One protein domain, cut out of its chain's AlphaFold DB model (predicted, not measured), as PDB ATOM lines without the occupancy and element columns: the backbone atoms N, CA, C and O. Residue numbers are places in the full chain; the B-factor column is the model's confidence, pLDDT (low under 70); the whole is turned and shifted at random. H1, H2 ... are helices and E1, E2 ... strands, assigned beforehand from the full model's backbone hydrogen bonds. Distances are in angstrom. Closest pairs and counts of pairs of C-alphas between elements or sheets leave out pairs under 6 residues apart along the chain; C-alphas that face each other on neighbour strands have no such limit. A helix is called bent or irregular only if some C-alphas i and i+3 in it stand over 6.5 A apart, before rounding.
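What this domain is: This is residues 3 to 169 of the 173 residues of the protein "L-isoaspartyl protein carboxyl methyltransferase" of Streptomyces eurocidicus (UniProt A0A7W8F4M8). The model has two lobes: a large, twisted sheet of six strands, E3 to E8, and beside its E3 edge a small lobe in which H1 and H2 pack with the two-stranded sheet E1 and E2. The short helix H3 packs on one face of the large sheet, while H5 lies beside E6 and E8 at the sheet's level and H4 only grazes it near E8. The printed part has 167 residues with five named helices and eight named strands, in the order H1 E1 H2 E2 E3 H3 E4 E5 E6 H4 H5 E7 E8. The large sheet is mixed, in the order E3, E4, E5, E6, E7, E8, the small sheet is parallel, and the class is mixed, helices and strands. By its radius of gyration of the C-alphas, 15.9 A, the whole is compact, yet its outline is elongated, with spans of 50 by 30 by 24 A.

Where its parts are: In the large sheet, E3 is residues 66 to 71, 13.2 A long. E4, residues 86 to 97, is the longest strand by residues and measures 20.9 A; it bends by 120 degrees at residue 89. E5 is residues 103 to 110, 21.3 A, and E6 is residues 116 to 124, 20.9 A, with a bend of 65 degrees at residue 121. E7 is residues 155 to 159 and E8 residues 164 to 168, where C-alpha 168 stands at (42.073, -19.111, 60.988). H3 is residues 80 to 84, H4 residues 138 to 141 and H5 residues 149 to 154; H5 is irregular, with C-alphas 150 and 153 lying 8.0 A apart. In the small lobe, H1 is residues 10 to 19, 14.4 A, beginning at C-alpha 10 (19.255, -0.867, 40.627). E1 is residues 25 to 28 and E2 residues 49 to 52. H2, residues 31 to 43, is the longest helix by residues at 18.5 A and ends at C-alpha 43 (15.275, 5.983, 31.316).

How they stand to each other: E4, E5 and E6 form a meander, each strand the antiparallel neighbour of the one before. In the hairpin E4 and E5, N 92 and O 108 are 2.8 A apart; in the hairpin E5 and E6, N 105 and O 122 are 2.8 A apart, both within hydrogen-bond range. E3 is parallel to E4, at 5 degrees, with N 69 and O 91 at 2.9 A. E6 and E7 are antiparallel at 128 degrees, with N 118 and O 157 at 2.9 A, and the hairpin E7 and E8 has N 156 and O 167 at 2.8 A. H3 is on the sheet at a height of 7.2 A, only just over none of its strands, with 2 of its C-alphas falling on E4 and 2 on E5. H5 only just stands at the sheet's level, at 3.9 A; its closest C-alpha to E6 is Arg 153, 5.6 A from that of Pro 120. E3, H3, E4 and E1, H2, E2 are strand-helix-strand units, two parallel neighbour strands with a helix between, each with a right-handed crossover. E1 and E2 have N 26 and O 49 at 2.9 A. The closest C-alphas of H2 and E2 are those of Gln 31 and Thr 52, 5.7 A apart. H1 and H2 are close but not clearly touching, at a steep tilt of 51 degrees. E1 and E3 are near each other. In H1, H2 and H3 every O i to N i+4 pair is within hydrogen-bond range; H5 has 0 of 2, with 1 of 3 O i to N i+3 pairs, and H4 is too short for an O i to N i+4 pair.

The domain as a whole: The two C-alphas farthest apart, those of Ala 43 and Gly 146, are 50.3 A from each other. The printed part has no cut. The links E2 to E3 and E6 to H4 are long, 13 residues each. The mean pLDDT of the printed part is 93.5, and no printed residue is under 70.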
ATOM      1  N   GLU A   3      31.065  -3.700  38.741       98.69
ATOM      2  CA  GLU A   3      29.987  -4.502  39.307       98.69
ATOM      3  C   GLU A   3      29.841  -5.801  38.504       98.69
ATOM      4  O   GLU A   3      29.809  -5.782  37.274       98.69
ATOM      5  N   ILE A   4      29.746  -6.927  39.207       98.44
ATOM      6  CA  ILE A   4      29.451  -8.240  38.637       98.44
ATOM      7  C   ILE A   4      28.043  -8.647  39.067       98.44
ATOM      8  O   ILE A   4      27.800  -8.820  40.261       98.44
ATOM      9  N   GLY A   5      27.154  -8.829  38.090       97.69
ATOM     10  CA  GLY A   5      25.732  -9.099  38.290       97.69
ATOM     11  C   GLY A   5      24.889  -7.826  38.217       97.69
ATOM     12  O   GLY A   5      24.410  -7.342  39.242       97.69
ATOM     13  N   THR A   6      24.686  -7.290  37.009       98.38
ATOM     14  CA  THR A   6      23.846  -6.096  36.793       98.38
ATOM     15  C   THR A   6      22.411  -6.310  37.279       98.38
ATOM     16  O   THR A   6      21.819  -5.416  37.893       98.38
ATOM     17  N   GLY A   7      21.824  -7.482  36.995       97.50
ATOM     18  CA  GLY A   7      20.444  -7.793  37.360       97.50
ATOM     19  C   GLY A   7      19.458  -6.729  36.867       97.50
ATOM     20  O   GLY A   7      19.311  -6.489  35.674       97.50
ATOM     21  N   THR A   8      18.764  -6.064  37.788       97.75
ATOM     22  CA  THR A   8      17.787  -5.020  37.437       97.75
ATOM     23  C   THR A   8      18.420  -3.693  37.006       97.75
ATOM     24  O   THR A   8      17.715  -2.867  36.427       97.75
ATOM     25  N   GLY A   9      19.708  -3.471  37.297       98.31
ATOM     26  CA  GLY A   9      20.392  -2.177  37.177       98.31
ATOM     27  C   GLY A   9      20.236  -1.267  38.404       98.31
ATOM     28  O   GLY A   9      20.814  -0.184  38.448       98.31
ATOM     29  N   TYR A  10      19.490  -1.687  39.432       98.38
ATOM     30  CA  TYR A  10      19.255  -0.867  40.627       98.38
ATOM     31  C   TYR A  10      20.551  -0.524  41.372       98.38
ATOM     32  O   TYR A  10      20.821   0.643  41.656       98.38
ATOM     33  N   ASN A  11      21.382  -1.530  41.658       98.25
ATOM     34  CA  ASN A  11      22.643  -1.294  42.351       98.25
ATOM     35  C   ASN A  11      23.607  -0.476  41.475       98.25
ATOM     36  O   ASN A  11      24.190   0.485  41.968       98.25
ATOM     37  N   THR A  12      23.666  -0.733  40.163       98.62
ATOM     38  CA  THR A  12      24.401   0.109  39.203       98.62
ATOM     39  C   THR A  12      24.025   1.589  39.321       98.62
ATOM     40  O   THR A  12      24.913   2.443  39.356       98.62
ATOM     41  N   ALA A  13      22.729   1.904  39.427       98.38
ATOM     42  CA  ALA A  13      22.248   3.276  39.575       98.38
ATOM     43  C   ALA A  13      22.722   3.931  40.880       98.38
ATOM     44  O   ALA A  13      23.220   5.059  40.859       98.38
ATOM     45  N   LEU A  14      22.639   3.214  42.004       98.31
ATOM     46  CA  LEU A  14      23.132   3.700  43.299       98.31
ATOM     47  C   LEU A  14      24.643   3.941  43.285       98.31
ATOM     48  O   LEU A  14      25.131   4.941  43.819       98.31
ATOM     49  N   LEU A  15      25.386   3.032  42.658       98.19
ATOM     50  CA  LEU A  15      26.826   3.146  42.500       98.19
ATOM     51  C   LEU A  15      27.182   4.370  41.654       98.19
ATOM     52  O   LEU A  15      27.981   5.189  42.099       98.19
ATOM     53  N   ALA A  16      26.542   4.549  40.496       98.00
ATOM     54  CA  ALA A  16      26.788   5.684  39.609       98.00
ATOM     55  C   ALA A  16      26.416   7.021  40.264       98.00
ATOM     56  O   ALA A  16      27.152   7.997  40.125       98.00
ATOM     57  N   HIS A  17      25.330   7.061  41.043       97.62
ATOM     58  CA  HIS A  17      24.984   8.233  41.846       97.62
ATOM     59  C   HIS A  17      26.088   8.581  42.856       97.62
ATOM     60  O   HIS A  17      26.418   9.750  43.043       97.62
ATOM     61  N   ARG A  18      26.697   7.571  43.490       97.31
ATOM     62  CA  ARG A  18      27.756   7.774  44.487       97.31
ATOM     63  C   ARG A  18      29.107   8.138  43.874       97.31
ATOM     64  O   ARG A  18      29.843   8.916  44.476       97.31
ATOM     65  N   THR A  19      29.478   7.521  42.754       96.62
ATOM     66  CA  THR A  19      30.831   7.628  42.182       96.62
ATOM     67  C   THR A  19      30.923   8.587  41.000       96.62
ATOM     68  O   THR A  19      32.025   8.868  40.536       96.62
ATOM     69  N   GLY A  20      29.789   9.107  40.532       96.19
ATOM     70  CA  GLY A  20      29.690   9.975  39.368       96.19
ATOM     71  C   GLY A  20      29.396   9.203  38.075       96.19
ATOM     72  O   GLY A  20      29.605   7.987  37.993       96.19
ATOM     73  N   PRO A  21      28.916   9.900  37.036       96.25
ATOM     74  CA  PRO A  21      28.556   9.275  35.768       96.25
ATOM     75  C   PRO A  21      29.782   8.702  35.034       96.25
ATOM     76  O   PRO A  21      30.907   9.135  35.263       96.25
ATOM     77  N   ASP A  22      29.567   7.707  34.168       96.19
ATOM     78  CA  ASP A  22      30.588   6.969  33.388       96.19
ATOM     79  C   ASP A  22      31.652   6.224  34.213       96.19
ATOM     80  O   ASP A  22      32.550   5.572  33.672       96.19
ATOM     81  N   THR A  23      31.574   6.285  35.541       96.69
ATOM     82  CA  THR A  23      32.575   5.666  36.415       96.69
ATOM     83  C   THR A  23      32.270   4.199  36.716       96.69
ATOM     84  O   THR A  23      33.158   3.466  37.168       96.69
ATOM     85  N   VAL A  24      31.043   3.743  36.442       98.25
ATOM     86  CA  VAL A  24      30.577   2.376  36.699       98.25
ATOM     87  C   VAL A  24      30.607   1.546  35.421       98.25
ATOM     88  O   VAL A  24      30.094   1.943  34.375       98.25
ATOM     89  N   THR A  25      31.207   0.366  35.522       98.50
ATOM     90  CA  THR A  25      31.055  -0.719  34.551       98.50
ATOM     91  C   THR A  25      30.354  -1.870  35.249       98.50
ATOM     92  O   THR A  25      30.747  -2.220  36.358       98.50
ATOM     93  N   THR A  26      29.320  -2.423  34.628       98.69
ATOM     94  CA  THR A  26      28.496  -3.492  35.200       98.69
ATOM     95  C   THR A  26      28.327  -4.625  34.196       98.69
ATOM     96  O   THR A  26      28.213  -4.366  32.995       98.69
ATOM     97  N   ILE A  27      28.395  -5.871  34.664       98.44
ATOM     98  CA  ILE A  27      28.423  -7.065  33.814       98.44
ATOM     99  C   ILE A  27      27.262  -7.990  34.156       98.44
ATOM    100  O   ILE A  27      27.084  -8.378  35.310       98.44
ATOM    101  N   GLU A  28      26.527  -8.410  33.131       98.12
ATOM    102  CA  GLU A  28      25.468  -9.409  33.223       98.12
ATOM    103  C   GLU A  28      25.678 -10.500  32.171       98.12
ATOM    104  O   GLU A  28      26.007 -10.220  31.021       98.12
ATOM    105  N   ILE A  29      25.498 -11.760  32.568       97.00
ATOM    106  CA  ILE A  29      25.715 -12.912  31.684       97.00
ATOM    107  C   ILE A  29      24.499 -13.189  30.799       97.00
ATOM    108  O   ILE A  29      24.622 -13.799  29.738       97.00
ATOM    109  N   ASP A  30      23.311 -12.778  31.238       97.38
ATOM    110  CA  ASP A  30      22.083 -12.917  30.471       97.38
ATOM    111  C   ASP A  30      21.829 -11.700  29.571       97.38
ATOM    112  O   ASP A  30      21.619 -10.583  30.039       97.38
ATOM    113  N   GLN A  31      21.806 -11.928  28.257       97.81
ATOM    114  CA  GLN A  31      21.634 -10.868  27.265       97.81
ATOM    115  C   GLN A  31      20.316 -10.102  27.416       97.81
ATOM    116  O   GLN A  31      20.294  -8.883  27.232       97.81
ATOM    117  N   THR A  32      19.227 -10.790  27.758       98.31
ATOM    118  CA  THR A  32      17.914 -10.155  27.906       98.31
ATOM    119  C   THR A  32      17.899  -9.272  29.147       98.31
ATOM    120  O   THR A  32      17.457  -8.125  29.082       98.31
ATOM    121  N   ILE A  33      18.427  -9.773  30.267       98.38
ATOM    122  CA  ILE A  33      18.519  -9.002  31.516       98.38
ATOM    123  C   ILE A  33      19.430  -7.784  31.327       98.38
ATOM    124  O   ILE A  33      19.042  -6.679  31.708       98.38
ATOM    125  N   ALA A  34      20.587  -7.950  30.680       98.56
ATOM    126  CA  ALA A  34      21.519  -6.860  30.399       98.56
ATOM    127  C   ALA A  34      20.861  -5.738  29.577       98.56
ATOM    128  O   ALA A  34      20.952  -4.565  29.945       98.56
ATOM    129  N   ALA A  35      20.147  -6.093  28.502       98.56
ATOM    130  CA  ALA A  35      19.438  -5.129  27.662       98.56
ATOM    131  C   ALA A  35      18.342  -4.382  28.440       98.56
ATOM    132  O   ALA A  35      18.228  -3.159  28.344       98.56
ATOM    133  N   GLN A  36      17.566  -5.097  29.261       98.69
ATOM    134  CA  GLN A  36      16.540  -4.479  30.099       98.69
ATOM    135  C   GLN A  36      17.134  -3.551  31.166       98.69
ATOM    136  O   GLN A  36      16.566  -2.496  31.441       98.69
ATOM    137  N   ALA A  37      18.254  -3.931  31.785       98.62
ATOM    138  CA  ALA A  37      18.948  -3.083  32.747       98.62
ATOM    139  C   ALA A  37      19.464  -1.799  32.086       98.62
ATOM    140  O   ALA A  37      19.246  -0.720  32.630       98.62
ATOM    141  N   GLY A  38      20.064  -1.904  30.893       98.62
ATOM    142  CA  GLY A  38      20.486  -0.749  30.095       98.62
ATOM    143  C   GLY A  38      19.337   0.225  29.838       98.62
ATOM    144  O   GLY A  38      19.423   1.385  30.223       98.62
ATOM    145  N   ALA A  39      18.206  -0.271  29.329       98.62
ATOM    146  CA  ALA A  39      17.030   0.565  29.074       98.62
ATOM    147  C   ALA A  39      16.490   1.265  30.340       98.62
ATOM    148  O   ALA A  39      16.066   2.419  30.281       98.62
ATOM    149  N   ARG A  40      16.509   0.589  31.499       98.69
ATOM    150  CA  ARG A  40      16.090   1.189  32.782       98.69
ATOM    151  C   ARG A  40      17.059   2.270  33.257       98.69
ATOM    152  O   ARG A  40      16.610   3.290  33.771       98.69
ATOM    153  N   LEU A  41      18.363   2.045  33.099       98.69
ATOM    154  CA  LEU A  41      19.396   3.023  33.443       98.69
ATOM    155  C   LEU A  41      19.284   4.268  32.558       98.69
ATOM    156  O   LEU A  41      19.275   5.378  33.090       98.69
ATOM    157  N   ASP A  42      19.095   4.083  31.251       98.38
ATOM    158  CA  ASP A  42      18.897   5.174  30.293       98.38
ATOM    159  C   ASP A  42      17.641   5.991  30.628       98.38
ATOM    160  O   ASP A  42      17.703   7.217  30.721       98.38
ATOM    161  N   ALA A  43      16.515   5.322  30.903       98.44
ATOM    162  CA  ALA A  43      15.275   5.983  31.316       98.44
ATOM    163  C   ALA A  43      15.419   6.760  32.640       98.44
ATOM    164  O   ALA A  43      14.741   7.765  32.845       98.44
ATOM    165  N   ALA A  44      16.314   6.318  33.527       98.06
ATOM    166  CA  ALA A  44      16.643   6.997  34.779       98.06
ATOM    167  C   ALA A  44      17.729   8.083  34.626       98.06
ATOM    168  O   ALA A  44      18.117   8.697  35.621       98.06
ATOM    169  N   GLY A  45      18.251   8.315  33.415       98.12
ATOM    170  CA  GLY A  45      19.336   9.268  33.162       98.12
ATOM    171  C   GLY A  45      20.686   8.851  33.760       98.12
ATOM    172  O   GLY A  45      21.564   9.692  33.969       98.12
ATOM    173  N   VAL A  46      20.868   7.564  34.068       98.44
ATOM    174  CA  VAL A  46      22.091   7.033  34.674       98.44
ATOM    175  C   VAL A  46      23.079   6.627  33.590       98.44
ATOM    176  O   VAL A  46      22.832   5.710  32.815       98.44
ATOM    177  N   ARG A  47      24.262   7.247  33.595       98.06
ATOM    178  CA  ARG A  47      25.340   6.911  32.654       98.06
ATOM    179  C   ARG A  47      26.281   5.867  33.254       98.06
ATOM    180  O   ARG A  47      27.077   6.183  34.142       98.06
ATOM    181  N   ALA A  48      26.193   4.632  32.764       98.00
ATOM    182  CA  ALA A  48      27.056   3.511  33.136       98.00
ATOM    183  C   ALA A  48      27.349   2.615  31.921       98.00
ATOM    184  O   ALA A  48      26.550   2.525  30.992       98.00
ATOM    185  N   ARG A  49      28.489   1.917  31.931       97.81
ATOM    186  CA  ARG A  49      28.849   0.952  30.879       97.81
ATOM    187  C   ARG A  49      28.293  -0.427  31.233       97.81
ATOM    188  O   ARG A  49      28.861  -1.104  32.087       97.81
ATOM    189  N   VAL A  50      27.215  -0.837  30.571       98.31
ATOM    190  CA  VAL A  50      26.609  -2.171  30.725       98.31
ATOM    191  C   VAL A  50      27.246  -3.144  29.732       98.31
ATOM    192  O   VAL A  50      27.337  -2.846  28.543       98.31
ATOM    193  N   LEU A  51      27.706  -4.298  30.213       98.19
ATOM    194  CA  LEU A  51      28.331  -5.344  29.405       98.19
ATOM    195  C   LEU A  51      27.546  -6.651  29.509       98.19
ATOM    196  O   LEU A  51      27.227  -7.099  30.609       98.19
ATOM    197  N   THR A  52      27.320  -7.293  28.364       98.19
ATOM    198  CA  THR A  52      26.788  -8.658  28.293       98.19
ATOM    199  C   THR A  52      27.947  -9.645  28.180       98.19
ATOM    200  O   THR A  52      28.502  -9.818  27.094       98.19
ATOM    201  N   ALA A  53      28.358 -10.254  29.290       97.12
ATOM    202  CA  ALA A  53      29.489 -11.181  29.342       97.12
ATOM    203  C   ALA A  53      29.445 -12.066  30.597       97.12
ATOM    204  O   ALA A  53      28.736 -11.778  31.561       97.12
ATOM    205  N   ASP A  54      30.249 -13.131  30.624       96.56
ATOM    206  CA  ASP A  54      30.455 -13.893  31.856       96.56
ATOM    207  C   ASP A  54      31.361 -13.118  32.820       96.56
ATOM    208  O   ASP A  54      32.584 -13.073  32.658       96.56
ATOM    209  N   GLY A  55      30.744 -12.543  33.852       96.50
ATOM    210  CA  GLY A  55      31.427 -11.767  34.880       96.50
ATOM    211  C   GLY A  55      32.481 -12.542  35.674       96.50
ATOM    212  O   GLY A  55      33.320 -11.908  36.308       96.50
ATOM    213  N   GLU A  56      32.525 -13.879  35.612       95.75
ATOM    214  CA  GLU A  56      33.646 -14.655  36.163       95.75
ATOM    215  C   GLU A  56      35.000 -14.226  35.566       95.75
ATOM    216  O   GLU A  56      36.024 -14.249  36.253       95.75
ATOM    217  N   HIS A  57      34.993 -13.777  34.309       95.50
ATOM    218  CA  HIS A  57      36.175 -13.334  33.570       95.50
ATOM    219  C   HIS A  57      36.459 -11.828  33.705       95.50
ATOM    220  O   HIS A  57      37.402 -11.334  33.092       95.50
ATOM    221  N   GLY A  58      35.698 -11.098  34.530       95.50
ATOM    222  CA  GLY A  58      35.845  -9.647  34.689       95.50
ATOM    223  C   GLY A  58      35.460  -8.859  33.430       95.50
ATOM    224  O   GLY A  58      34.717  -9.347  32.582       95.50
ATOM    225  N   ASP A  59      35.943  -7.618  33.317       95.94
ATOM    226  CA  ASP A  59      35.777  -6.788  32.115       95.94
ATOM    227  C   ASP A  59      36.576  -7.399  30.946       95.94
ATOM    228  O   ASP A  59      37.805  -7.474  31.040       95.94
ATOM    229  N   PRO A  60      35.930  -7.782  29.826       93.69
ATOM    230  CA  PRO A  60      36.598  -8.414  28.686       93.69
ATOM    231  C   PRO A  60      37.668  -7.557  28.001       93.69
ATOM    232  O   PRO A  60      38.466  -8.082  27.231       93.69
ATOM    233  N   SER A  61      37.700  -6.241  28.242       86.75
ATOM    234  CA  SER A  61      38.767  -5.384  27.708       86.75
ATOM    235  C   SER A  61      40.143  -5.694  28.306       86.75
ATOM    236  O   SER A  61      41.144  -5.295  27.712       86.75
ATOM    237  N   ASP A  62      40.189  -6.346  29.478       71.06
ATOM    238  CA  ASP A  62      41.355  -6.803  30.264       71.06
ATOM    239  C   ASP A  62      42.448  -5.753  30.571       71.06
ATOM    240  O   ASP A  62      43.396  -6.007  31.306       71.06
ATOM    241  N   ARG A  63      42.315  -4.523  30.062       78.69
ATOM    242  CA  ARG A  63      43.261  -3.412  30.264       78.69
ATOM    243  C   ARG A  63      42.826  -2.437  31.351       78.69
ATOM    244  O   ARG A  63      43.587  -1.540  31.714       78.69
ATOM    245  N   ARG A  64      41.593  -2.554  31.845       88.19
ATOM    246  CA  ARG A  64      41.027  -1.604  32.804       88.19
ATOM    247  C   ARG A  64      41.218  -2.094  34.234       88.19
ATOM    248  O   ARG A  64      40.748  -3.165  34.596       88.19
ATOM    249  N   LEU A  65      41.869  -1.265  35.047       93.81
ATOM    250  CA  LEU A  65      41.993  -1.477  36.488       93.81
ATOM    251  C   LEU A  65      40.916  -0.703  37.249       93.81
ATOM    252  O   LEU A  65      40.565   0.424  36.890       93.81
ATOM    253  N   TYR A  66      40.451  -1.288  38.345       96.44
ATOM    254  CA  TYR A  66      39.341  -0.805  39.149       96.44
ATOM    255  C   TYR A  66      39.761  -0.565  40.598       96.44
ATOM    256  O   TYR A  66      40.364  -1.423  41.236       96.44
ATOM    257  N   ASP A  67      39.379   0.585  41.159       97.12
ATOM    258  CA  ASP A  67      39.574   0.875  42.589       97.12
ATOM    259  C   ASP A  67      38.640   0.059  43.485       97.12
ATOM    260  O   ASP A  67      38.895  -0.125  44.678       97.12
ATOM    261  N   ARG A  68      37.507  -0.372  42.929       98.12
ATOM    262  CA  ARG A  68      36.451  -1.103  43.624       98.12
ATOM    263  C   ARG A  68      35.845  -2.142  42.689       98.12
ATOM    264  O   ARG A  68      35.490  -1.793  41.559       98.12
ATOM    265  N   ILE A  69      35.692  -3.361  43.192       98.38
ATOM    266  CA  ILE A  69      34.956  -4.452  42.554       98.38
ATOM    267  C   ILE A  69      33.886  -4.928  43.538       98.38
ATOM    268  O   ILE A  69      34.190  -5.187  44.703       98.38
ATOM    269  N   VAL A  70      32.641  -5.036  43.085       98.50
ATOM    270  CA  VAL A  70      31.539  -5.614  43.861       98.50
ATOM    271  C   VAL A  70      30.874  -6.730  43.067       98.50
ATOM    272  O   VAL A  70      30.640  -6.579  41.872       98.50
ATOM    273  N   CYS A  71      30.576  -7.847  43.723       98.31
ATOM    274  CA  CYS A  71      29.803  -8.939  43.147       98.31
ATOM    275  C   CYS A  71      28.473  -9.079  43.885       98.31
ATOM    276  O   CYS A  71      28.446  -9.079  45.113       98.31
ATOM    277  N   THR A  72      27.386  -9.231  43.138       96.44
ATOM    278  CA  THR A  72      26.025  -9.461  43.650       96.44
ATOM    279  C   THR A  72      25.560 -10.895  43.373       96.44
ATOM    280  O   THR A  72      24.370 -11.176  43.275       96.44
ATOM    281  N   ALA A  73      26.512 -11.825  43.248       94.25
ATOM    282  CA  ALA A  73      26.285 -13.260  43.126       94.25
ATOM    283  C   ALA A  73      27.338 -14.035  43.931       94.25
ATOM    284  O   ALA A  73      28.506 -13.643  43.985       94.25
ATOM    285  N   SER A  74      26.940 -15.149  44.542       94.69
ATOM    286  CA  SER A  74      27.849 -15.972  45.340       94.69
ATOM    287  C   SER A  74      28.850 -16.731  44.475       94.69
ATOM    288  O   SER A  74      28.503 -17.322  43.439       94.69
ATOM    289  N   VAL A  75      30.110 -16.715  44.914       95.38
ATOM    290  CA  VAL A  75      31.218 -17.466  44.325       95.38
ATOM    291  C   VAL A  75      31.779 -18.469  45.322       95.38
ATOM    292  O   VAL A  75      31.802 -18.222  46.516       95.38
ATOM    293  N   ARG A  76      32.308 -19.595  44.835       93.69
ATOM    294  CA  ARG A  76      33.046 -20.545  45.692       93.69
ATOM    295  C   ARG A  76      34.502 -20.148  45.917       93.69
ATOM    296  O   ARG A  76      35.106 -20.494  46.922       93.69
ATOM    297  N   ARG A  77      35.066 -19.406  44.965       95.06
ATOM    298  CA  ARG A  77      36.393 -18.800  45.050       95.06
ATOM    299  C   ARG A  77      36.389 -17.447  44.365       95.06
ATOM    300  O   ARG A  77      35.660 -17.286  43.383       95.06
ATOM    301  N   ILE A  78      37.258 -16.544  44.797       97.38
ATOM    302  CA  ILE A  78      37.494 -15.284  44.088       97.38
ATOM    303  C   ILE A  78      38.119 -15.572  42.709       97.38
ATOM    304  O   ILE A  78      39.165 -16.221  42.638       97.38
ATOM    305  N   PRO A  79      37.499 -15.143  41.594       96.00
ATOM    306  CA  PRO A  79      38.069 -15.317  40.264       96.00
ATOM    307  C   PRO A  79      39.387 -14.540  40.070       96.00
ATOM    308  O   PRO A  79      39.432 -13.340  40.355       96.00
ATOM    309  N   PRO A  80      40.440 -15.163  39.500       95.19
ATOM    310  CA  PRO A  80      41.713 -14.486  39.232       95.19
ATOM    311  C   PRO A  80      41.592 -13.249  38.334       95.19
ATOM    312  O   PRO A  80      42.378 -12.314  38.463       95.19
ATOM    313  N   ALA A  81      40.603 -13.218  37.434       95.25
ATOM    314  CA  ALA A  81      40.354 -12.058  36.584       95.25
ATOM    315  C   ALA A  81      40.004 -10.804  37.398       95.25
ATOM    316  O   ALA A  81      40.507  -9.724  37.105       95.25
ATOM    317  N   TRP A  82      39.223 -10.950  38.474       96.44
ATOM    318  CA  TRP A  82      38.890  -9.827  39.352       96.44
ATOM    319  C   TRP A  82      40.140  -9.300  40.048       96.44
ATOM    320  O   TRP A  82      40.326  -8.093  40.145       96.44
ATOM    321  N   LEU A  83      41.025 -10.200  40.481       96.44
ATOM    322  CA  LEU A  83      42.273  -9.836  41.148       96.44
ATOM    323  C   LEU A  83      43.236  -9.096  40.212       96.44
ATOM    324  O   LEU A  83      43.843  -8.114  40.626       96.44
ATOM    325  N   ARG A  84      43.348  -9.521  38.945       94.44
ATOM    326  CA  ARG A  84      44.153  -8.815  37.927       94.44
ATOM    327  C   ARG A  84      43.607  -7.430  37.599       94.44
ATOM    328  O   ARG A  84      44.377  -6.525  37.303       94.44
ATOM    329  N   GLN A  85      42.290  -7.270  37.663       95.56
ATOM    330  CA  GLN A  85      41.612  -6.012  37.367       95.56
ATOM    331  C   GLN A  85      41.437  -5.120  38.607       95.56
ATOM    332  O   GLN A  85      40.907  -4.015  38.497       95.56
ATOM    333  N   LEU A  86      41.893  -5.548  39.788       96.88
ATOM    334  CA  LEU A  86      41.837  -4.769  41.022       96.88
ATOM    335  C   LEU A  86      43.126  -3.958  41.203       96.88
ATOM    336  O   LEU A  86      44.230  -4.498  41.173       96.88
ATOM    337  N   ARG A  87      42.995  -2.648  41.436       96.31
ATOM    338  CA  ARG A  87      44.144  -1.781  41.733       96.31
ATOM    339  C   ARG A  87      44.827  -2.175  43.054       96.31
ATOM    340  O   ARG A  87      44.141  -2.638  43.971       96.31
ATOM    341  N   PRO A  88      46.139  -1.910  43.208       96.56
ATOM    342  CA  PRO A  88      46.773  -1.902  44.526       96.56
ATOM    343  C   PRO A  88      45.985  -1.001  45.493       96.56
ATOM    344  O   PRO A  88      45.623   0.120  45.136       96.56
ATOM    345  N   GLY A  89      45.660  -1.499  46.687       97.50
ATOM    346  CA  GLY A  89      44.810  -0.804  47.664       97.50
ATOM    347  C   GLY A  89      43.317  -0.735  47.301       97.50
ATOM    348  O   GLY A  89      42.521  -0.165  48.051       97.50
ATOM    349  N   GLY A  90      42.909  -1.309  46.167       97.75
ATOM    350  CA  GLY A  90      41.513  -1.397  45.756       97.75
ATOM    351  C   GLY A  90      40.715  -2.342  46.653       97.75
ATOM    352  O   GLY A  90      41.276  -3.256  47.251       97.75
ATOM    353  N   ALA A  91      39.400  -2.142  46.745       98.38
ATOM    354  CA  ALA A  91      38.536  -2.997  47.560       98.38
ATOM    355  C   ALA A  91      37.700  -3.945  46.695       98.38
ATOM    356  O   ALA A  91      37.089  -3.521  45.717       98.38
ATOM    357  N   LEU A  92      37.631  -5.208  47.104       98.50
ATOM    358  CA  LEU A  92      36.771  -6.230  46.523       98.50
ATOM    359  C   LEU A  92      35.748  -6.665  47.568       98.50
ATOM    360  O   LEU A  92      36.120  -6.996  48.695       98.50
ATOM    361  N   VAL A  93      34.469  -6.656  47.200       98.50
ATOM    362  CA  VAL A  93      33.377  -7.151  48.044       98.50
ATOM    363  C   VAL A  93      32.593  -8.207  47.279       98.50
ATOM    364  O   VAL A  93      32.101  -7.933  46.187       98.50
ATOM    365  N   ALA A  94      32.484  -9.410  47.833       98.19
ATOM    366  CA  ALA A  94      31.765 -10.503  47.188       98.19
ATOM    367  C   ALA A  94      31.152 -11.459  48.223       98.19
ATOM    368  O   ALA A  94      31.769 -11.687  49.267       98.19
ATOM    369  N   PRO A  95      29.979 -12.049  47.946       97.38
ATOM    370  CA  PRO A  95      29.504 -13.219  48.665       97.38
ATOM    371  C   PRO A  95      30.373 -14.435  48.314       97.38
ATOM    372  O   PRO A  95      30.621 -14.720  47.140       97.38
ATOM    373  N   LEU A  96      30.844 -15.131  49.340       95.81
ATOM    374  CA  LEU A  96      31.658 -16.332  49.266       95.81
ATOM    375  C   LEU A  96      30.883 -17.492  49.898       95.81
ATOM    376  O   LEU A  96      30.517 -17.431  51.071       95.81
ATOM    377  N   ASP A  97      30.675 -18.546  49.124       93.19
ATOM    378  CA  ASP A  97      30.079 -19.801  49.576       93.19
ATOM    379  C   ASP A  97      30.918 -20.418  50.702       93.19
ATOM    380  O   ASP A  97      32.155 -20.495  50.619       93.19
ATOM    381  N   SER A  98      30.243 -20.813  51.781       90.69
ATOM    382  CA  SER A  98      30.902 -21.224  53.016       90.69
ATOM    383  C   SER A  98      30.313 -22.511  53.606       90.69
ATOM    384  O   SER A  98      29.114 -22.767  53.478       90.69
ATOM    385  N   PRO A  99      31.115 -23.293  54.356       88.12
ATOM    386  CA  PRO A  99      30.624 -24.482  55.044       88.12
ATOM    387  C   PRO A  99      29.716 -24.162  56.241       88.12
ATOM    388  O   PRO A  99      29.213 -25.088  56.868       88.12
ATOM    389  N   ALA A 100      29.493 -22.883  56.569       83.69
ATOM    390  CA  ALA A 100      28.656 -22.457  57.689       83.69
ATOM    391  C   ALA A 100      27.141 -22.534  57.398       83.69
ATOM    392  O   ALA A 100      26.329 -22.098  58.214       83.69
ATOM    393  N   GLY A 101      26.749 -23.079  56.240       83.44
ATOM    394  CA  GLY A 101      25.348 -23.220  55.829       83.44
ATOM    395  C   GLY A 101      24.738 -21.958  55.210       83.44
ATOM    396  O   GLY A 101      23.550 -21.953  54.916       83.44
ATOM    397  N   HIS A 102      25.537 -20.911  55.004       87.19
ATOM    398  CA  HIS A 102      25.169 -19.657  54.342       87.19
ATOM    399  C   HIS A 102      26.380 -19.079  53.596       87.19
ATOM    400  O   HIS A 102      27.523 -19.465  53.863       87.19
ATOM    401  N   ASP A 103      26.157 -18.129  52.690       93.44
ATOM    402  CA  ASP A 103      27.255 -17.360  52.105       93.44
ATOM    403  C   ASP A 103      27.755 -16.316  53.114       93.44
ATOM    404  O   ASP A 103      27.001 -15.765  53.919       93.44
ATOM    405  N   ILE A 104      29.033 -15.966  53.034       94.69
ATOM    406  CA  ILE A 104      29.599 -14.850  53.791       94.69
ATOM    407  C   ILE A 104      30.035 -13.750  52.835       94.69
ATOM    408  O   ILE A 104      30.694 -13.996  51.833       94.69
ATOM    409  N   THR A 105      29.720 -12.500  53.145       97.31
ATOM    410  CA  THR A 105      30.325 -11.377  52.431       97.31
ATOM    411  C   THR A 105      31.768 -11.242  52.880       97.31
ATOM    412  O   THR A 105      32.023 -11.035  54.067       97.31
ATOM    413  N   VAL A 106      32.708 -11.300  51.942       97.56
ATOM    414  CA  VAL A 106      34.113 -10.968  52.183       97.56
ATOM    415  C   VAL A 106      34.409  -9.557  51.700       97.56
ATOM    416  O   VAL A 106      33.935  -9.141  50.644       97.56
ATOM    417  N   ARG A 107      35.215  -8.821  52.467       98.25
ATOM    418  CA  ARG A 107      35.831  -7.563  52.040       98.25
ATOM    419  C   ARG A 107      37.337  -7.756  51.981       98.25
ATOM    420  O   ARG A 107      37.974  -7.967  53.012       98.25
ATOM    421  N   MET A 108      37.891  -7.652  50.782       98.38
ATOM    422  CA  MET A 108      39.305  -7.867  50.494       98.38
ATOM    423  C   MET A 108      39.955  -6.603  49.948       98.38
ATOM    424  O   MET A 108      39.287  -5.756  49.356       98.38
ATOM    425  N   THR A 109      41.260  -6.478  50.163       98.44
ATOM    426  CA  THR A 109      42.083  -5.376  49.665       98.44
ATOM    427  C   THR A 109      43.107  -5.928  48.685       98.44
ATOM    428  O   THR A 109      43.793  -6.901  48.999       98.44
ATOM    429  N   GLY A 110      43.194  -5.324  47.500       97.06
ATOM    430  CA  GLY A 110      44.174  -5.681  46.481       97.06
ATOM    431  C   GLY A 110      45.587  -5.326  46.926       97.06
ATOM    432  O   GLY A 110      45.839  -4.219  47.397       97.06
ATOM    433  N   THR A 111      46.522  -6.252  46.753       90.25
ATOM    434  CA  THR A 111      47.942  -6.047  47.083       90.25
ATOM    435  C   THR A 111      48.700  -5.336  45.959       90.25
ATOM    436  O   THR A 111      49.742  -4.743  46.203       90.25
ATOM    437  N   GLY A 112      48.166  -5.381  44.729       76.19
ATOM    438  CA  GLY A 112      48.791  -4.826  43.525       76.19
ATOM    439  C   GLY A 112      49.505  -5.834  42.620       76.19
ATOM    440  O   GLY A 112      49.969  -5.447  41.552       76.19
ATOM    441  N   HIS A 113      49.546  -7.117  42.992       81.81
ATOM    442  CA  HIS A 113      50.223  -8.176  42.226       81.81
ATOM    443  C   HIS A 113      49.269  -9.303  41.801       81.81
ATOM    444  O   HIS A 113      49.614 -10.480  41.868       81.81
ATOM    445  N   GLY A 114      48.034  -8.959  41.418       92.44
ATOM    446  CA  GLY A 114      47.018  -9.962  41.079       92.44
ATOM    447  C   GLY A 114      46.583 -10.810  42.278       92.44
ATOM    448  O   GLY A 114      46.140 -11.944  42.102       92.44
ATOM    449  N   SER A 115      46.717 -10.270  43.491       96.44
ATOM    450  CA  SER A 115      46.278 -10.912  44.727       96.44
ATOM    451  C   SER A 115      45.517  -9.948  45.631       96.44
ATOM    452  O   SER A 115      45.622  -8.723  45.512       96.44
ATOM    453  N   ALA A 116      44.717 -10.512  46.531       97.81
ATOM    454  CA  ALA A 116      43.980  -9.776  47.543       97.81
ATOM    455  C   ALA A 116      43.866 -10.595  48.833       97.81
ATOM    456  O   ALA A 116      43.807 -11.826  48.802       97.81
ATOM    457  N   ALA A 117      43.778  -9.897  49.961       97.31
ATOM    458  CA  ALA A 117      43.527 -10.500  51.266       97.31
ATOM    459  C   ALA A 117      42.433  -9.734  52.011       97.31
ATOM    460  O   ALA A 117      42.255  -8.529  51.812       97.31
ATOM    461  N   GLY A 118      41.665 -10.423  52.847       96.44
ATOM    462  CA  GLY A 118      40.529  -9.808  53.512       96.44
ATOM    463  C   GLY A 118      39.805 -10.694  54.496       96.44
ATOM    464  O   GLY A 118      40.230 -11.801  54.808       96.44
ATOM    465  N   ARG A 119      38.683 -10.178  54.992       95.56
ATOM    466  CA  ARG A 119      37.927 -10.817  56.067       95.56
ATOM    467  C   ARG A 119      36.450 -10.937  55.717       95.56
ATOM    468  O   ARG A 119      35.921 -10.071  55.009       95.56
ATOM    469  N   PRO A 120      35.773 -11.958  56.247       95.19
ATOM    470  CA  PRO A 120      34.324 -11.992  56.296       95.19
ATOM    471  C   PRO A 120      33.772 -10.818  57.112       95.19
ATOM    472  O   PRO A 120      34.316 -10.463  58.158       95.19
ATOM    473  N   VAL A 121      32.685 -10.205  56.647       96.06
ATOM    474  CA  VAL A 121      32.074  -9.029  57.293       96.06
ATOM    475  C   VAL A 121      30.608  -9.240  57.670       96.06
ATOM    476  O   VAL A 121      30.169  -8.692  58.685       96.06
ATOM    477  N   ALA A 122      29.871 -10.070  56.929       94.69
ATOM    478  CA  ALA A 122      28.451 -10.345  57.153       94.69
ATOM    479  C   ALA A 122      28.051 -11.729  56.620       94.69
ATOM    480  O   ALA A 122      28.709 -12.245  55.720       94.69
ATOM    481  N   THR A 123      26.958 -12.285  57.139       94.19
ATOM    482  CA  THR A 123      26.259 -13.447  56.570       94.19
ATOM    483  C   THR A 123      25.253 -12.970  55.528       94.19
ATOM    484  O   THR A 123      24.584 -11.960  55.752       94.19
ATOM    485  N   VAL A 124      25.138 -13.667  54.403       93.56
ATOM    486  CA  VAL A 124      24.240 -13.309  53.299       93.56
ATOM    487  C   VAL A 124      23.729 -14.561  52.583       93.56
ATOM    488  O   VAL A 124      24.257 -15.653  52.768       93.56
ATOM    489  N   GLU A 125      22.723 -14.391  51.732       89.62
ATOM    490  CA  GLU A 125      22.287 -15.412  50.781       89.62
ATOM    491  C   GLU A 125      22.173 -14.767  49.402       89.62
ATOM    492  O   GLU A 125      21.440 -13.793  49.222       89.62
ATOM    493  N   PHE A 126      22.921 -15.286  48.429       90.12
ATOM    494  CA  PHE A 126      22.879 -14.813  47.049       90.12
ATOM    495  C   PHE A 126      22.720 -15.978  46.073       90.12
ATOM    496  O   PHE A 126      23.128 -17.112  46.320       90.12
ATOM    497  N   MET A 127      22.167 -15.696  44.893       89.00
ATOM    498  CA  MET A 127      22.218 -16.653  43.792       89.00
ATOM    499  C   MET A 127      23.672 -16.959  43.413       89.00
ATOM    500  O   MET A 127      24.529 -16.077  43.400       89.00
ATOM    501  N   ARG A 128      23.959 -18.213  43.051       87.81
ATOM    502  CA  ARG A 128      25.301 -18.614  42.604       87.81
ATOM    503  C   ARG A 128      25.611 -18.104  41.198       87.81
ATOM    504  O   ARG A 128      24.780 -18.248  40.289       87.81
ATOM    505  N   LEU A 129      26.849 -17.641  41.001       84.12
ATOM    506  CA  LEU A 129      27.410 -17.357  39.678       84.12
ATOM    507  C   LEU A 129      27.276 -18.599  38.778       84.12
ATOM    508  O   LEU A 129      27.465 -19.731  39.238       84.12
ATOM    509  N   ARG A 130      26.912 -18.412  37.501       81.00
ATOM    510  CA  ARG A 130      26.424 -19.500  36.628       81.00
ATOM    511  C   ARG A 130      27.405 -20.683  36.546       81.00
ATOM    512  O   ARG A 130      26.976 -21.820  36.736       81.00
ATOM    513  N   GLY A 131      28.707 -20.421  36.396       76.12
ATOM    514  CA  GLY A 131      29.774 -21.434  36.348       76.12
ATOM    515  C   GLY A 131      30.130 -22.114  37.683       76.12
ATOM    516  O   GLY A 131      31.022 -22.959  37.731       76.12
ATOM    517  N   ARG A 132      29.467 -21.766  38.795       74.75
ATOM    518  CA  ARG A 132      29.796 -22.237  40.157       74.75
ATOM    519  C   ARG A 132      28.685 -23.055  40.822       74.75
ATOM    520  O   ARG A 132      28.768 -23.370  42.010       74.75
ATOM    521  N   ARG A 133      27.638 -23.412  40.071       77.25
ATOM    522  CA  ARG A 133      26.423 -24.042  40.615       77.25
ATOM    523  C   ARG A 133      26.594 -25.497  41.048       77.25
ATOM    524  O   ARG A 133      25.887 -25.907  41.966       77.25
ATOM    525  N   LEU A 134      27.515 -26.245  40.435       77.12
ATOM    526  CA  LEU A 134      27.741 -27.654  40.771       77.12
ATOM    527  C   LEU A 134      28.256 -27.801  42.216       77.12
ATOM    528  O   LEU A 134      29.115 -27.015  42.631       77.12
ATOM    529  N   PRO A 135      27.725 -28.756  43.001       76.62
ATOM    530  CA  PRO A 135      28.204 -29.022  44.351       76.62
ATOM    531  C   PRO A 135      29.609 -29.630  44.310       76.62
ATOM    532  O   PRO A 135      29.866 -30.578  43.573       76.62
ATOM    533  N   ARG A 136      30.518 -29.061  45.104       83.88
ATOM    534  CA  ARG A 136      31.887 -29.546  45.318       83.88
ATOM    535  C   ARG A 136      32.262 -29.348  46.792       83.88
ATOM    536  O   ARG A 136      31.708 -28.435  47.410       83.88
ATOM    537  N   PRO A 137      33.168 -30.161  47.358       86.94
ATOM    538  CA  PRO A 137      33.634 -29.978  48.729       86.94
ATOM    539  C   PRO A 137      34.221 -28.579  48.938       86.94
ATOM    540  O   PRO A 137      34.983 -28.093  48.108       86.94
ATOM    541  N   HIS A 138      33.914 -27.937  50.067       88.94
ATOM    542  CA  HIS A 138      34.468 -26.616  50.394       88.94
ATOM    543  C   HIS A 138      36.004 -26.617  50.501       88.94
ATOM    544  O   HIS A 138      36.643 -25.597  50.243       88.94
ATOM    545  N   THR A 139      36.598 -27.771  50.820       89.88
ATOM    546  CA  THR A 139      38.051 -27.983  50.845       89.88
ATOM    547  C   THR A 139      38.707 -27.749  49.485       89.88
ATOM    548  O   THR A 139      39.831 -27.259  49.437       89.88
ATOM    549  N   ASP A 140      37.994 -27.983  48.375       90.25
ATOM    550  CA  ASP A 140      38.475 -27.672  47.018       90.25
ATOM    551  C   ASP A 140      38.654 -26.160  46.791       90.25
ATOM    552  O   ASP A 140      39.292 -25.737  45.825       90.25
ATOM    553  N   PHE A 141      38.066 -25.334  47.661       90.50
ATOM    554  CA  PHE A 141      38.071 -23.875  47.571       90.50
ATOM    555  C   PHE A 141      38.814 -23.209  48.735       90.50
ATOM    556  O   PHE A 141      38.648 -22.015  48.985       90.50
ATOM    557  N   GLY A 142      39.658 -23.967  49.434       90.75
ATOM    558  CA  GLY A 142      40.574 -23.434  50.439       90.75
ATOM    559  C   GLY A 142      39.997 -23.312  51.846       90.75
ATOM    560  O   GLY A 142      40.709 -22.823  52.719       90.75
ATOM    561  N   TRP A 143      38.758 -23.758  52.088       91.50
ATOM    562  CA  TRP A 143      38.230 -23.904  53.447       91.50
ATOM    563  C   TRP A 143      38.933 -25.063  54.178       91.50
ATOM    564  O   TRP A 143      39.075 -26.140  53.593       91.50
ATOM    565  N   PRO A 144      39.342 -24.896  55.450       88.38
ATOM    566  CA  PRO A 144      39.890 -25.999  56.229       88.38
ATOM    567  C   PRO A 144      38.823 -27.061  56.529       88.38
ATOM    568  O   PRO A 144      37.627 -26.776  56.587       88.38
ATOM    569  N   ALA A 145      39.249 -28.307  56.731       84.75
ATOM    570  CA  ALA A 145      38.352 -29.357  57.202       84.75
ATOM    571  C   ALA A 145      37.945 -29.095  58.664       84.75
ATOM    572  O   ALA A 145      38.759 -28.633  59.461       84.75
ATOM    573  N   GLY A 146      36.694 -29.410  59.016       79.56
ATOM    574  CA  GLY A 146      36.214 -29.309  60.398       79.56
ATOM    575  C   GLY A 146      36.075 -27.878  60.922       79.56
ATOM    576  O   GLY A 146      36.318 -27.647  62.104       79.56
ATOM    577  N   ILE A 147      35.717 -26.912  60.065       80.19
ATOM    578  CA  ILE A 147      35.473 -25.547  60.538       80.19
ATOM    579  C   ILE A 147      34.327 -25.487  61.551       80.19
ATOM    580  O   ILE A 147      33.296 -26.139  61.391       80.19
ATOM    581  N   ASP A 148      34.482 -24.627  62.552       78.81
ATOM    582  CA  ASP A 148      33.365 -24.189  63.379       78.81
ATOM    583  C   ASP A 148      32.551 -23.133  62.616       78.81
ATOM    584  O   ASP A 148      33.017 -22.013  62.376       78.81
ATOM    585  N   ALA A 149      31.324 -23.502  62.237       72.75
ATOM    586  CA  ALA A 149      30.375 -22.645  61.531       72.75
ATOM    587  C   ALA A 149      30.020 -21.365  62.305       72.75
ATOM    588  O   ALA A 149      29.605 -20.389  61.690       72.75
ATOM    589  N   GLN A 150      30.207 -21.328  63.628       81.00
ATOM    590  CA  GLN A 150      29.975 -20.138  64.454       81.00
ATOM    591  C   GLN A 150      31.165 -19.167  64.438       81.00
ATOM    592  O   GLN A 150      31.016 -17.989  64.758       81.00
ATOM    593  N   ARG A 151      32.347 -19.631  64.015       86.56
ATOM    594  CA  ARG A 151      33.603 -18.862  64.021       86.56
ATOM    595  C   ARG A 151      34.023 -18.373  62.642       86.56
ATOM    596  O   ARG A 151      35.180 -18.033  62.423       86.56
ATOM    597  N   TRP A 152      33.088 -18.287  61.699       86.38
ATOM    598  CA  TRP A 152      33.354 -17.824  60.335       86.38
ATOM    599  C   TRP A 152      34.036 -16.439  60.284       86.38
ATOM    600  O   TRP A 152      34.816 -16.176  59.373       86.38
ATOM    601  N   ARG A 153      33.813 -15.566  61.281       90.56
ATOM    602  CA  ARG A 153      34.467 -14.243  61.403       90.56
ATOM    603  C   ARG A 153      35.954 -14.299  61.762       90.56
ATOM    604  O   ARG A 153      36.662 -13.313  61.551       90.56
ATOM    605  N   ASP A 154      36.422 -15.424  62.289       91.75
ATOM    606  CA  ASP A 154      37.807 -15.589  62.726       91.75
ATOM    607  C   ASP A 154      38.739 -15.951  61.569       91.75
ATOM    608  O   ASP A 154      39.951 -16.010  61.758       91.75
ATOM    609  N   TYR A 155      38.201 -16.179  60.371       92.25
ATOM    610  CA  TYR A 155      38.989 -16.534  59.200       92.25
ATOM    611  C   TYR A 155      39.454 -15.309  58.411       92.25
ATOM    612  O   TYR A 155      38.807 -14.261  58.359       92.25
ATOM    613  N   GLU A 156      40.587 -15.474  57.745       95.00
ATOM    614  CA  GLU A 156      41.114 -14.558  56.748       95.00
ATOM    615  C   GLU A 156      41.172 -15.262  55.393       95.00
ATOM    616  O   GLU A 156      41.602 -16.413  55.288       95.00
ATOM    617  N   VAL A 157      40.727 -14.564  54.353       96.12
ATOM    618  CA  VAL A 157      40.705 -15.060  52.979       96.12
ATOM    619  C   VAL A 157      41.860 -14.432  52.225       96.12
ATOM    620  O   VAL A 157      41.981 -13.210  52.178       96.12
ATOM    621  N   HIS A 158      42.676 -15.274  51.606       97.00
ATOM    622  CA  HIS A 158      43.775 -14.894  50.728       97.00
ATOM    623  C   HIS A 158      43.510 -15.489  49.352       97.00
ATOM    624  O   HIS A 158      43.224 -16.682  49.251       97.00
ATOM    625  N   ALA A 159      43.596 -14.683  48.300       97.56
ATOM    626  CA  ALA A 159      43.414 -15.151  46.934       97.56
ATOM    627  C   ALA A 159      44.446 -14.532  45.993       97.56
ATOM    628  O   ALA A 159      44.755 -13.343  46.092       97.56
ATOM    629  N   ASP A 160      44.950 -15.337  45.067       95.88
ATOM    630  CA  ASP A 160      45.883 -14.946  44.015       95.88
ATOM    631  C   ASP A 160      45.655 -15.784  42.740       95.88
ATOM    632  O   ASP A 160      44.640 -16.471  42.585       95.88
ATOM    633  N   GLN A 161      46.590 -15.712  41.794       90.50
ATOM    634  CA  GLN A 161      46.553 -16.488  40.550       90.50
ATOM    635  C   GLN A 161      46.727 -18.007  40.739       90.50
ATOM    636  O   GLN A 161      46.369 -18.770  39.843       90.50
ATOM    637  N   HIS A 162      47.274 -18.450  41.873       90.56
ATOM    638  CA  HIS A 162      47.536 -19.852  42.197       90.56
ATOM    639  C   HIS A 162      46.408 -20.484  43.017       90.56
ATOM    640  O   HIS A 162      46.268 -21.706  43.020       90.56
ATOM    641  N   GLY A 163      45.566 -19.681  43.671       92.12
ATOM    642  CA  GLY A 163      44.344 -20.174  44.287       92.12
ATOM    643  C   GLY A 163      43.811 -19.304  45.414       92.12
ATOM    644  O   GLY A 163      44.142 -18.131  45.556       92.12
ATOM    645  N   GLN A 164      42.944 -19.916  46.216       96.06
ATOM    646  CA  GLN A 164      42.336 -19.324  47.401       96.06
ATOM    647  C   GLN A 164      42.728 -20.147  48.626       96.06
ATOM    648  O   GLN A 164      42.671 -21.376  48.594       96.06
ATOM    649  N   ARG A 165      43.103 -19.470  49.710       95.06
ATOM    650  CA  ARG A 165      43.380 -20.070  51.019       95.06
ATOM    651  C   ARG A 165      42.574 -19.341  52.079       95.06
ATOM    652  O   ARG A 165      42.537 -18.110  52.080       95.06
ATOM    653  N   ILE A 166      41.963 -20.093  52.984       94.81
ATOM    654  CA  ILE A 166      41.171 -19.548  54.082       94.81
ATOM    655  C   ILE A 166      41.781 -20.060  55.378       94.81
ATOM    656  O   ILE A 166      41.844 -21.263  55.619       94.81
ATOM    657  N   LEU A 167      42.298 -19.138  56.183       92.50
ATOM    658  CA  LEU A 167      43.122 -19.452  57.347       92.50
ATOM    659  C   LEU A 167      42.466 -18.887  58.599       92.50
ATOM    660  O   LEU A 167      41.972 -17.762  58.578       92.50
ATOM    661  N   LEU A 168      42.465 -19.651  59.691       89.69
ATOM    662  CA  LEU A 168      42.073 -19.111  60.988       89.69
ATOM    663  C   LEU A 168      43.093 -18.042  61.387       89.69
ATOM    664  O   LEU A 168      44.300 -18.276  61.309       89.69
ATOM    665  N   ARG A 169      42.623 -16.878  61.833       85.25
ATOM    666  CA  ARG A 169      43.504 -15.857  62.388       85.25
ATOM    667  C   ARG A 169      44.146 -16.416  63.650       85.25
ATOM    668  O   ARG A 169      43.465 -16.676  64.640       85.25
TER     669      ARG A 169